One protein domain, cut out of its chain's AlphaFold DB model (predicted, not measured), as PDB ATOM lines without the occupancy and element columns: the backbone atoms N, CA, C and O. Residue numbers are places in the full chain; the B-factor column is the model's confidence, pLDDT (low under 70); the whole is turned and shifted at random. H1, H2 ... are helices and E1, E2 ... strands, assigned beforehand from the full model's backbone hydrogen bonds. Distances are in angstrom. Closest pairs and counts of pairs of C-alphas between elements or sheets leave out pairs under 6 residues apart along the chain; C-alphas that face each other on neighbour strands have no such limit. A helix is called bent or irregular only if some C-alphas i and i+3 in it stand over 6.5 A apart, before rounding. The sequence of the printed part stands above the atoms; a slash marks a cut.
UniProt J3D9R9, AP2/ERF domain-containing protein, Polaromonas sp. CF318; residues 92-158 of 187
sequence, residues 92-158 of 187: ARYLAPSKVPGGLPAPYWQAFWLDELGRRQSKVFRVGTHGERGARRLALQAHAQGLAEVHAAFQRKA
ATOM      1  N   ALA A  92     297.459 284.961 255.566       85.31
ATOM      2  CA  ALA A  92     297.161 286.128 256.387       85.31
ATOM      3  C   ALA A  92     298.424 286.719 257.019       85.31
ATOM      4  O   ALA A  92     299.427 286.029 257.224       85.31
ATOM      5  N   ARG A  93     298.353 288.020 257.305       88.62
ATOM      6  CA  ARG A  93     299.383 288.773 258.017       88.62
ATOM      7  C   ARG A  93     299.026 288.821 259.496       88.62
ATOM      8  O   ARG A  93     297.902 289.172 259.845       88.62
ATOM      9  N   TYR A  94     299.994 288.515 260.342       89.50
ATOM     10  CA  TYR A  94     299.851 288.471 261.789       89.50
ATOM     11  C   TYR A  94     300.979 289.245 262.466       89.50
ATOM     12  O   TYR A  94     302.009 289.552 261.861       89.50
ATOM     13  N   LEU A  95     300.770 289.540 263.744       89.25
ATOM     14  CA  LEU A  95     301.754 290.141 264.629       89.25
ATOM     15  C   LEU A  95     302.144 289.101 265.679       89.25
ATOM     16  O   LEU A  95     301.284 288.584 266.390       89.25
ATOM     17  N   ALA A  96     303.427 288.752 265.744       86.62
ATOM     18  CA  ALA A  96     303.948 287.912 266.812       86.62
ATOM     19  C   ALA A  96     304.190 288.792 268.044       86.62
ATOM     20  O   ALA A  96     304.799 289.857 267.896       86.62
ATOM     21  N   PRO A  97     303.755 288.367 269.242       84.06
ATOM     22  CA  PRO A  97     304.106 289.074 270.462       84.06
ATOM     23  C   PRO A  97     305.630 289.127 270.606       84.06
ATOM     24  O   PRO A  97     306.340 288.182 270.246       84.06
ATOM     25  N   SER A  98     306.130 290.256 271.101       82.19
ATOM     26  CA  SER A  98     307.550 290.400 271.404       82.19
ATOM     27  C   SER A  98     307.956 289.411 272.497       82.19
ATOM     28  O   SER A  98     307.213 289.185 273.450       82.19
ATOM     29  N   LYS A  99     309.157 288.833 272.370       80.62
ATOM     30  CA  LYS A  99     309.763 288.006 273.428       80.62
ATOM     31  C   LYS A  99     310.255 288.841 274.612       80.62
ATOM     32  O   LYS A  99     310.451 288.301 275.692       80.62
ATOM     33  N   VAL A 100     310.469 290.138 274.394       84.38
ATOM     34  CA  VAL A 100     310.898 291.096 275.415       84.38
ATOM     35  C   VAL A 100     309.675 291.881 275.900       84.38
ATOM     36  O   VAL A 100     308.926 292.379 275.046       84.38
ATOM     37  N   PRO A 101     309.468 292.030 277.223       80.88
ATOM     38  CA  PRO A 101     308.436 292.904 277.777       80.88
ATOM     39  C   PRO A 101     308.538 294.324 277.205       80.88
ATOM     40  O   PRO A 101     309.614 294.913 277.191       80.88
ATOM     41  N   GLY A 102     307.432 294.858 276.679       79.81
ATOM     42  CA  GLY A 102     307.389 296.191 276.058       79.81
ATOM     43  C   GLY A 102     307.985 296.290 274.645       79.81
ATOM     44  O   GLY A 102     307.922 297.353 274.035       79.81
ATOM     45  N   GLY A 103     308.536 295.204 274.092       80.62
ATOM     46  CA  GLY A 103     309.068 295.211 272.729       80.62
ATOM     47  C   GLY A 103     307.973 295.271 271.658       80.62
ATOM     48  O   GLY A 103     306.854 294.784 271.847       80.62
ATOM     49  N   LEU A 104     308.313 295.847 270.502       83.31
ATOM     50  CA  LEU A 104     307.389 295.951 269.376       83.31
ATOM     51  C   LEU A 104     307.054 294.562 268.806       83.31
ATOM     52  O   LEU A 104     307.954 293.737 268.611       83.31
ATOM     53  N   PRO A 105     305.774 294.279 268.509       86.12
ATOM     54  CA  PRO A 105     305.379 293.007 267.927       86.12
ATOM     55  C   PRO A 105     305.966 292.838 266.521       86.12
ATOM     56  O   PRO A 105     305.943 293.754 265.697       86.12
ATOM     57  N   ALA A 106     306.466 291.639 266.227       87.69
ATOM     58  CA  ALA A 106     307.137 291.346 264.965       87.69
ATOM     59  C   ALA A 106     306.129 290.844 263.914       87.69
ATOM     60  O   ALA A 106     305.499 289.800 264.125       87.69
ATOM     61  N   PRO A 107     305.967 291.524 262.764       92.00
ATOM     62  CA  PRO A 107     305.036 291.076 261.739       92.00
ATOM     63  C   PRO A 107     305.526 289.816 261.015       92.00
ATOM     64  O   PRO A 107     306.717 289.629 260.739       92.00
ATOM     65  N   TYR A 108     304.586 288.943 260.665       92.69
ATOM     66  CA  TYR A 108     304.833 287.761 259.847       92.69
ATOM     67  C   TYR A 108     303.644 287.447 258.941       92.69
ATOM     68  O   TYR A 108     302.500 287.797 259.224       92.69
ATOM     69  N   TRP A 109     303.928 286.754 257.847       92.19
ATOM     70  CA  TRP A 109     302.935 286.175 256.958       92.19
ATOM     71  C   TRP A 109     302.836 284.679 257.218       92.19
ATOM     72  O   TRP A 109     303.853 283.997 257.314       92.19
ATOM     73  N   GLN A 110     301.621 284.155 257.327       91.69
ATOM     74  CA  GLN A 110     301.380 282.725 257.483       91.69
ATOM     75  C   GLN A 110     300.505 282.212 256.349       91.69
ATOM     76  O   GLN A 110     299.467 282.795 256.038       91.69
ATOM     77  N   ALA A 111     300.935 281.095 255.775       90.25
ATOM     78  CA  ALA A 111     300.173 280.260 254.867       90.25
ATOM     79  C   ALA A 111     299.595 279.065 255.633       90.25
ATOM     80  O   ALA A 111     300.288 278.487 256.470       90.25
ATOM     81  N   PHE A 112     298.359 278.673 255.342       86.00
ATOM     82  CA  PHE A 112     297.695 277.508 255.907       86.00
ATOM     83  C   PHE A 112     296.894 276.760 254.844       86.00
ATOM     84  O   PHE A 112     296.152 277.363 254.079       86.00
ATOM     85  N   TRP A 113     297.009 275.438 254.834       81.31
ATOM     86  CA  TRP A 113     296.229 274.545 253.977       81.31
ATOM     87  C   TRP A 113     295.913 273.263 254.749       81.31
ATOM     88  O   TRP A 113     296.331 273.096 255.895       81.31
ATOM     89  N   LEU A 114     295.119 272.378 254.160       76.81
ATOM     90  CA  LEU A 114     294.899 271.046 254.707       76.81
ATOM     91  C   LEU A 114     295.624 270.029 253.852       76.81
ATOM     92  O   LEU A 114     295.601 270.172 252.637       76.81
ATOM     93  N   ASP A 115     296.223 269.022 254.473       74.50
ATOM     94  CA  ASP A 115     296.740 267.872 253.741       74.50
ATOM     95  C   ASP A 115     295.610 266.925 253.289       74.50
ATOM     96  O   ASP A 115     294.431 267.116 253.602       74.50
ATOM     97  N   GLU A 116     295.983 265.886 252.545       63.81
ATOM     98  CA  GLU A 116     295.092 264.828 252.048       63.81
ATOM     99  C   GLU A 116     294.337 264.064 253.154       63.81
ATOM    100  O   GLU A 116     293.290 263.475 252.896       63.81
ATOM    101  N   LEU A 117     294.837 264.099 254.394       65.69
ATOM    102  CA  LEU A 117     294.203 263.501 255.571       65.69
ATOM    103  C   LEU A 117     293.335 264.519 256.332       65.69
ATOM    104  O   LEU A 117     292.810 264.229 257.408       65.69
ATOM    105  N   GLY A 118     293.177 265.729 255.790       66.38
ATOM    106  CA  GLY A 118     292.414 266.815 256.392       66.38
ATOM    107  C   GLY A 118     293.103 267.474 257.588       66.38
ATOM    108  O   GLY A 118     292.455 268.263 258.288       66.38
ATOM    109  N   ARG A 119     294.386 267.185 257.834       75.31
ATOM    110  CA  ARG A 119     295.174 267.796 258.911       75.31
ATOM    111  C   ARG A 119     295.663 269.165 258.469       75.31
ATOM    112  O   ARG A 119     296.017 269.384 257.313       75.31
ATOM    113  N   ARG A 120     295.674 270.113 259.405       80.06
ATOM    114  CA  ARG A 120     296.076 271.491 259.125       80.06
ATOM    115  C   ARG A 120     297.590 271.596 259.008       80.06
ATOM    116  O   ARG A 120     298.298 271.331 259.970       80.06
ATOM    117  N   GLN A 121     298.046 272.065 257.856       88.06
ATOM    118  CA  GLN A 121     299.430 272.412 257.579       88.06
ATOM    119  C   GLN A 121     299.584 273.931 257.561       88.06
ATOM    120  O   GLN A 121     298.657 274.662 257.199       88.06
ATOM    121  N   SER A 122     300.747 274.425 257.983       90.62
ATOM    122  CA  SER A 122     301.044 275.852 257.908       90.62
ATOM    123  C   SER A 122     302.529 276.131 257.728       90.62
ATOM    124  O   SER A 122     303.369 275.378 258.212       90.62
ATOM    125  N   LYS A 123     302.847 277.241 257.061       92.69
ATOM    126  CA  LYS A 123     304.206 277.789 256.952       92.69
ATOM    127  C   LYS A 123     304.192 279.270 257.303       92.69
ATOM    128  O   LYS A 123     303.269 279.990 256.926       92.69
ATOM    129  N   VAL A 124     305.211 279.712 258.033       93.00
ATOM    130  CA  VAL A 124     305.341 281.082 258.542       93.00
ATOM    131  C   VAL A 124     306.578 281.737 257.940       93.00
ATOM    132  O   VAL A 124     307.655 281.150 257.938       93.00
ATOM    133  N   PHE A 125     306.427 282.978 257.488       94.19
ATOM    134  CA  PHE A 125     307.472 283.794 256.884       94.19
ATOM    135  C   PHE A 125     307.544 285.133 257.614       94.19
ATOM    136  O   PHE A 125     306.598 285.923 257.592       94.19
ATOM    137  N   ARG A 126     308.658 285.399 258.300       92.81
ATOM    138  CA  ARG A 126     308.829 286.628 259.088       92.81
ATOM    139  C   ARG A 126     309.160 287.812 258.184       92.81
ATOM    140  O   ARG A 126     310.029 287.708 257.320       92.81
ATOM    141  N   VAL A 127     308.515 288.953 258.431       92.31
ATOM    142  CA  VAL A 127     308.786 290.198 257.690       92.31
ATOM    143  C   VAL A 127     310.203 290.698 257.963       92.31
ATOM    144  O   VAL A 127     310.855 291.165 257.039       92.31
ATOM    145  N   GLY A 128     310.722 290.516 259.182       89.81
ATOM    146  CA  GLY A 128     312.104 290.885 259.512       89.81
ATOM    147  C   GLY A 128     313.170 290.144 258.693       89.81
ATOM    148  O   GLY A 128     314.251 290.677 258.497       89.81
ATOM    149  N   THR A 129     312.870 288.943 258.182       92.00
ATOM    150  CA  THR A 129     313.823 288.134 257.397       92.00
ATOM    151  C   THR A 129     313.685 288.362 255.893       92.00
ATOM    152  O   THR A 129     314.680 288.414 255.184       92.00
ATOM    153  N   HIS A 130     312.455 288.480 255.386       87.31
ATOM    154  CA  HIS A 130     312.186 288.498 253.939       87.31
ATOM    155  C   HIS A 130     311.655 289.844 253.420       87.31
ATOM    156  O   HIS A 130     311.324 289.966 252.240       87.31
ATOM    157  N   GLY A 131     311.503 290.841 254.293       91.81
ATOM    158  CA  GLY A 131     310.750 292.060 254.007       91.81
ATOM    159  C   GLY A 131     309.248 291.797 253.837       91.81
ATOM    160  O   GLY A 131     308.795 290.664 253.672       91.81
ATOM    161  N   GLU A 132     308.438 292.858 253.854       90.88
ATOM    162  CA  GLU A 132     306.970 292.739 253.808       90.88
ATOM    163  C   GLU A 132     306.504 292.086 252.493       90.88
ATOM    164  O   GLU A 132     305.744 291.116 252.489       90.88
ATOM    165  N   ARG A 133     307.030 292.566 251.358       90.00
ATOM    166  CA  ARG A 133     306.704 292.026 250.028       90.00
ATOM    167  C   ARG A 133     307.227 290.600 249.832       90.00
ATOM    168  O   ARG A 133     306.530 289.784 249.229       90.00
ATOM    169  N   GLY A 134     308.432 290.291 250.318       91.00
ATOM    170  CA  GLY A 134     309.030 288.961 250.174       91.00
ATOM    171  C   GLY A 134     308.321 287.915 251.030       91.00
ATOM    172  O   GLY A 134     307.934 286.872 250.508       91.00
ATOM    173  N   ALA A 135     308.034 288.231 252.296       91.94
ATOM    174  CA  ALA A 135     307.286 287.347 253.190       91.94
ATOM    175  C   ALA A 135     305.880 287.036 252.648       91.94
ATOM    176  O   ALA A 135     305.468 285.875 252.634       91.94
ATOM    177  N   ARG A 136     305.171 288.048 252.124       89.12
ATOM    178  CA  ARG A 136     303.863 287.855 251.479       89.12
ATOM    179  C   ARG A 136     303.947 286.916 250.275       89.12
ATOM    180  O   ARG A 136     303.118 286.019 250.140       89.12
ATOM    181  N   ARG A 137     304.936 287.115 249.401       90.94
ATOM    182  CA  ARG A 137     305.136 286.295 248.195       90.94
ATOM    183  C   ARG A 137     305.399 284.832 248.547       90.94
ATOM    184  O   ARG A 137     304.764 283.953 247.974       90.94
ATOM    185  N   LEU A 138     306.279 284.589 249.518       92.31
ATOM    186  CA  LEU A 138     306.614 283.244 249.987       92.31
ATOM    187  C   LEU A 138     305.406 282.542 250.615       92.31
ATOM    188  O   LEU A 138     305.171 281.367 250.345       92.31
ATOM    189  N   ALA A 139     304.588 283.265 251.385       91.19
ATOM    190  CA  ALA A 139     303.351 282.717 251.932       91.19
ATOM    191  C   ALA A 139     302.355 282.315 250.828       91.19
ATOM    192  O   ALA A 139     301.781 281.230 250.882       91.19
ATOM    193  N   LEU A 140     302.185 283.149 249.797       85.31
ATOM    194  CA  LEU A 140     301.330 282.827 248.649       85.31
ATOM    195  C   LEU A 140     301.832 281.596 247.881       85.31
ATOM    196  O   LEU A 140     301.036 280.716 247.565       85.31
ATOM    197  N   GLN A 141     303.141 281.508 247.626       87.69
ATOM    198  CA  GLN A 141     303.749 280.351 246.961       87.69
ATOM    199  C   GLN A 141     303.592 279.071 247.785       87.69
ATOM    200  O   GLN A 141     303.141 278.061 247.255       87.69
ATOM    201  N   ALA A 142     303.886 279.123 249.086       89.88
ATOM    202  CA  ALA A 142     303.739 277.979 249.981       89.88
ATOM    203  C   ALA A 142     302.292 277.473 250.042       89.88
ATOM    204  O   ALA A 142     302.058 276.269 250.022       89.88
ATOM    205  N   HIS A 143     301.324 278.391 250.083       85.25
ATOM    206  CA  HIS A 143     299.910 278.044 250.037       85.25
ATOM    207  C   HIS A 143     299.521 277.385 248.705       85.25
ATOM    208  O   HIS A 143     298.861 276.348 248.698       85.25
ATOM    209  N   ALA A 144     299.930 277.971 247.574       79.00
ATOM    210  CA  ALA A 144     299.633 277.435 246.248       79.00
ATOM    211  C   ALA A 144     300.242 276.040 246.046       79.00
ATOM    212  O   ALA A 144     299.559 275.140 245.561       79.00
ATOM    213  N   GLN A 145     301.486 275.844 246.481       83.56
ATOM    214  CA  GLN A 145     302.162 274.552 246.433       83.56
ATOM    215  C   GLN A 145     301.449 273.514 247.307       83.56
ATOM    216  O   GLN A 145     301.151 272.422 246.831       83.56
ATOM    217  N   GLY A 146     301.100 273.870 248.548       81.62
ATOM    218  CA  GLY A 146     300.372 272.975 249.446       81.62
ATOM    219  C   GLY A 146     299.025 272.523 248.875       81.62
ATOM    220  O   GLY A 146     298.671 271.354 248.980       81.62
ATOM    221  N   LEU A 147     298.289 273.418 248.206       73.94
ATOM    222  CA  LEU A 147     297.059 273.045 247.503       73.94
ATOM    223  C   LEU A 147     297.310 272.175 246.265       73.94
ATOM    224  O   LEU A 147     296.523 271.267 246.003       73.94
ATOM    225  N   ALA A 148     298.375 272.439 245.505       72.25
ATOM    226  CA  ALA A 148     298.724 271.651 244.327       72.25
ATOM    227  C   ALA A 148     299.106 270.210 244.699       72.25
ATOM    228  O   ALA A 148     298.652 269.276 244.045       72.25
ATOM    229  N   GLU A 149     299.867 270.020 245.778       74.12
ATOM    230  CA  GLU A 149     300.238 268.700 246.306       74.12
ATOM    231  C   GLU A 149     299.005 267.899 246.733       74.12
ATOM    232  O   GLU A 149     298.860 266.729 246.378       74.12
ATOM    233  N   VAL A 150     298.077 268.556 247.432       67.81
ATOM    234  CA  VAL A 150     296.799 267.966 247.839       67.81
ATOM    235  C   VAL A 150     295.988 267.576 246.612       67.81
ATOM    236  O   VAL A 150     295.541 266.438 246.505       67.81
ATOM    237  N   HIS A 151     295.849 268.483 245.644       60.09
ATOM    238  CA  HIS A 151     295.120 268.210 244.411       60.09
ATOM    239  C   HIS A 151     295.745 267.047 243.621       60.09
ATOM    240  O   HIS A 151     295.028 266.145 243.203       60.09
ATOM    241  N   ALA A 152     297.072 266.999 243.486       60.22
ATOM    242  CA  ALA A 152     297.778 265.910 242.814       60.22
ATOM    243  C   ALA A 152     297.659 264.567 243.558       60.22
ATOM    244  O   ALA A 152     297.587 263.508 242.932       60.22
ATOM    245  N   ALA A 153     297.637 264.575 244.892       57.69
ATOM    246  CA  ALA A 153     297.363 263.381 245.686       57.69
ATOM    247  C   ALA A 153     295.931 262.861 245.483       57.69
ATOM    248  O   ALA A 153     295.734 261.651 245.373       57.69
ATOM    249  N   PHE A 154     294.957 263.765 245.349       53.00
ATOM    250  CA  PHE A 154     293.587 263.410 244.982       53.00
ATOM    251  C   PHE A 154     293.501 262.799 243.578       53.00
ATOM    252  O   PHE A 154     292.909 261.736 243.428       53.00
ATOM    253  N   GLN A 155     294.154 263.396 242.573       43.56
ATOM    254  CA  GLN A 155     294.144 262.878 241.195       43.56
ATOM    255  C   GLN A 155     294.768 261.471 241.082       43.56
ATOM    256  O   GLN A 155     294.287 260.634 240.321       43.56
ATOM    257  N   ARG A 156     295.809 261.170 241.876       43.25
ATOM    258  CA  ARG A 156     296.471 259.849 241.895       43.25
ATOM    259  C   ARG A 156     295.630 258.731 242.519       43.25
ATOM    260  O   ARG A 156     295.843 257.574 242.178       43.25
ATOM    261  N   LYS A 157     294.677 259.043 243.404       42.62
ATOM    262  CA  LYS A 157     293.806 258.051 244.071       42.62
ATOM    263  C   LYS A 157     292.606 257.595 243.221       42.62
ATOM    264  O   LYS A 157     291.673 257.019 243.765       42.62
ATOM    265  N   ALA A 158     292.679 257.781 241.903       32.28
ATOM    266  CA  ALA A 158     291.606 257.601 240.929       32.28
ATOM    267  C   ALA A 158     290.457 258.599 241.124       32.28
ATOM    268  O   ALA A 158     289.571 258.452 241.963       32.28
TER     269      ALA A 158
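What this domain is: This is residues 92 to 158 of the 187 residues of the protein "AP2/ERF domain-containing protein" of Polaromonas sp. CF318 (UniProt J3D9R9). One long helix, H1, lies along one face of a narrow, strongly twisted sheet of three strands, whose other face is bare, making a two-layered rod. The printed part has 67 residues, with named strands E1, E2, E3 and then H1; the antiparallel sheet, in that order, is a meander, each strand pairing with the one before. The class is mixed, and the whole is loose, with radius of gyration of the C-alphas 15.0 A and spans 54 by 22 by 14 A.

How they stand to each other: E1, residues 92 to 96, and E2, residues 106 to 114, form a hairpin; N 94 and O 108 are 2.8 A apart. E2 and E3, residues 120 to 126, form another; N 111 and O 123 are 2.8 A apart. H1, residues 127 to 156, is on the sheet over E2 and E3, its height 7.4 A, and runs along the strands. The closest C-alphas of E2 and H1, Ala 111 and Ala 139, are 5.0 A apart. In H1, 24 of 26 O i to N i+4 pairs are within hydrogen-bond range.

Where its parts are: E1 begins at C-alpha 92 (297.161, 286.128, 256.387). E2 spans 25.8 A, E3 19.8 A. H1 spans 36.4 A to C-alpha 156 (296.471, 259.849, 241.895); it is irregular, C-alphas 129 and 132 being 9.0 A apart.

The domain as a whole: The farthest C-alphas, of Gly 102 and Ala 158, are 54.5 A apart. The printed part has no cut and no long link. pLDDT is under 70 at residues 116 to 118 and 150 to 158.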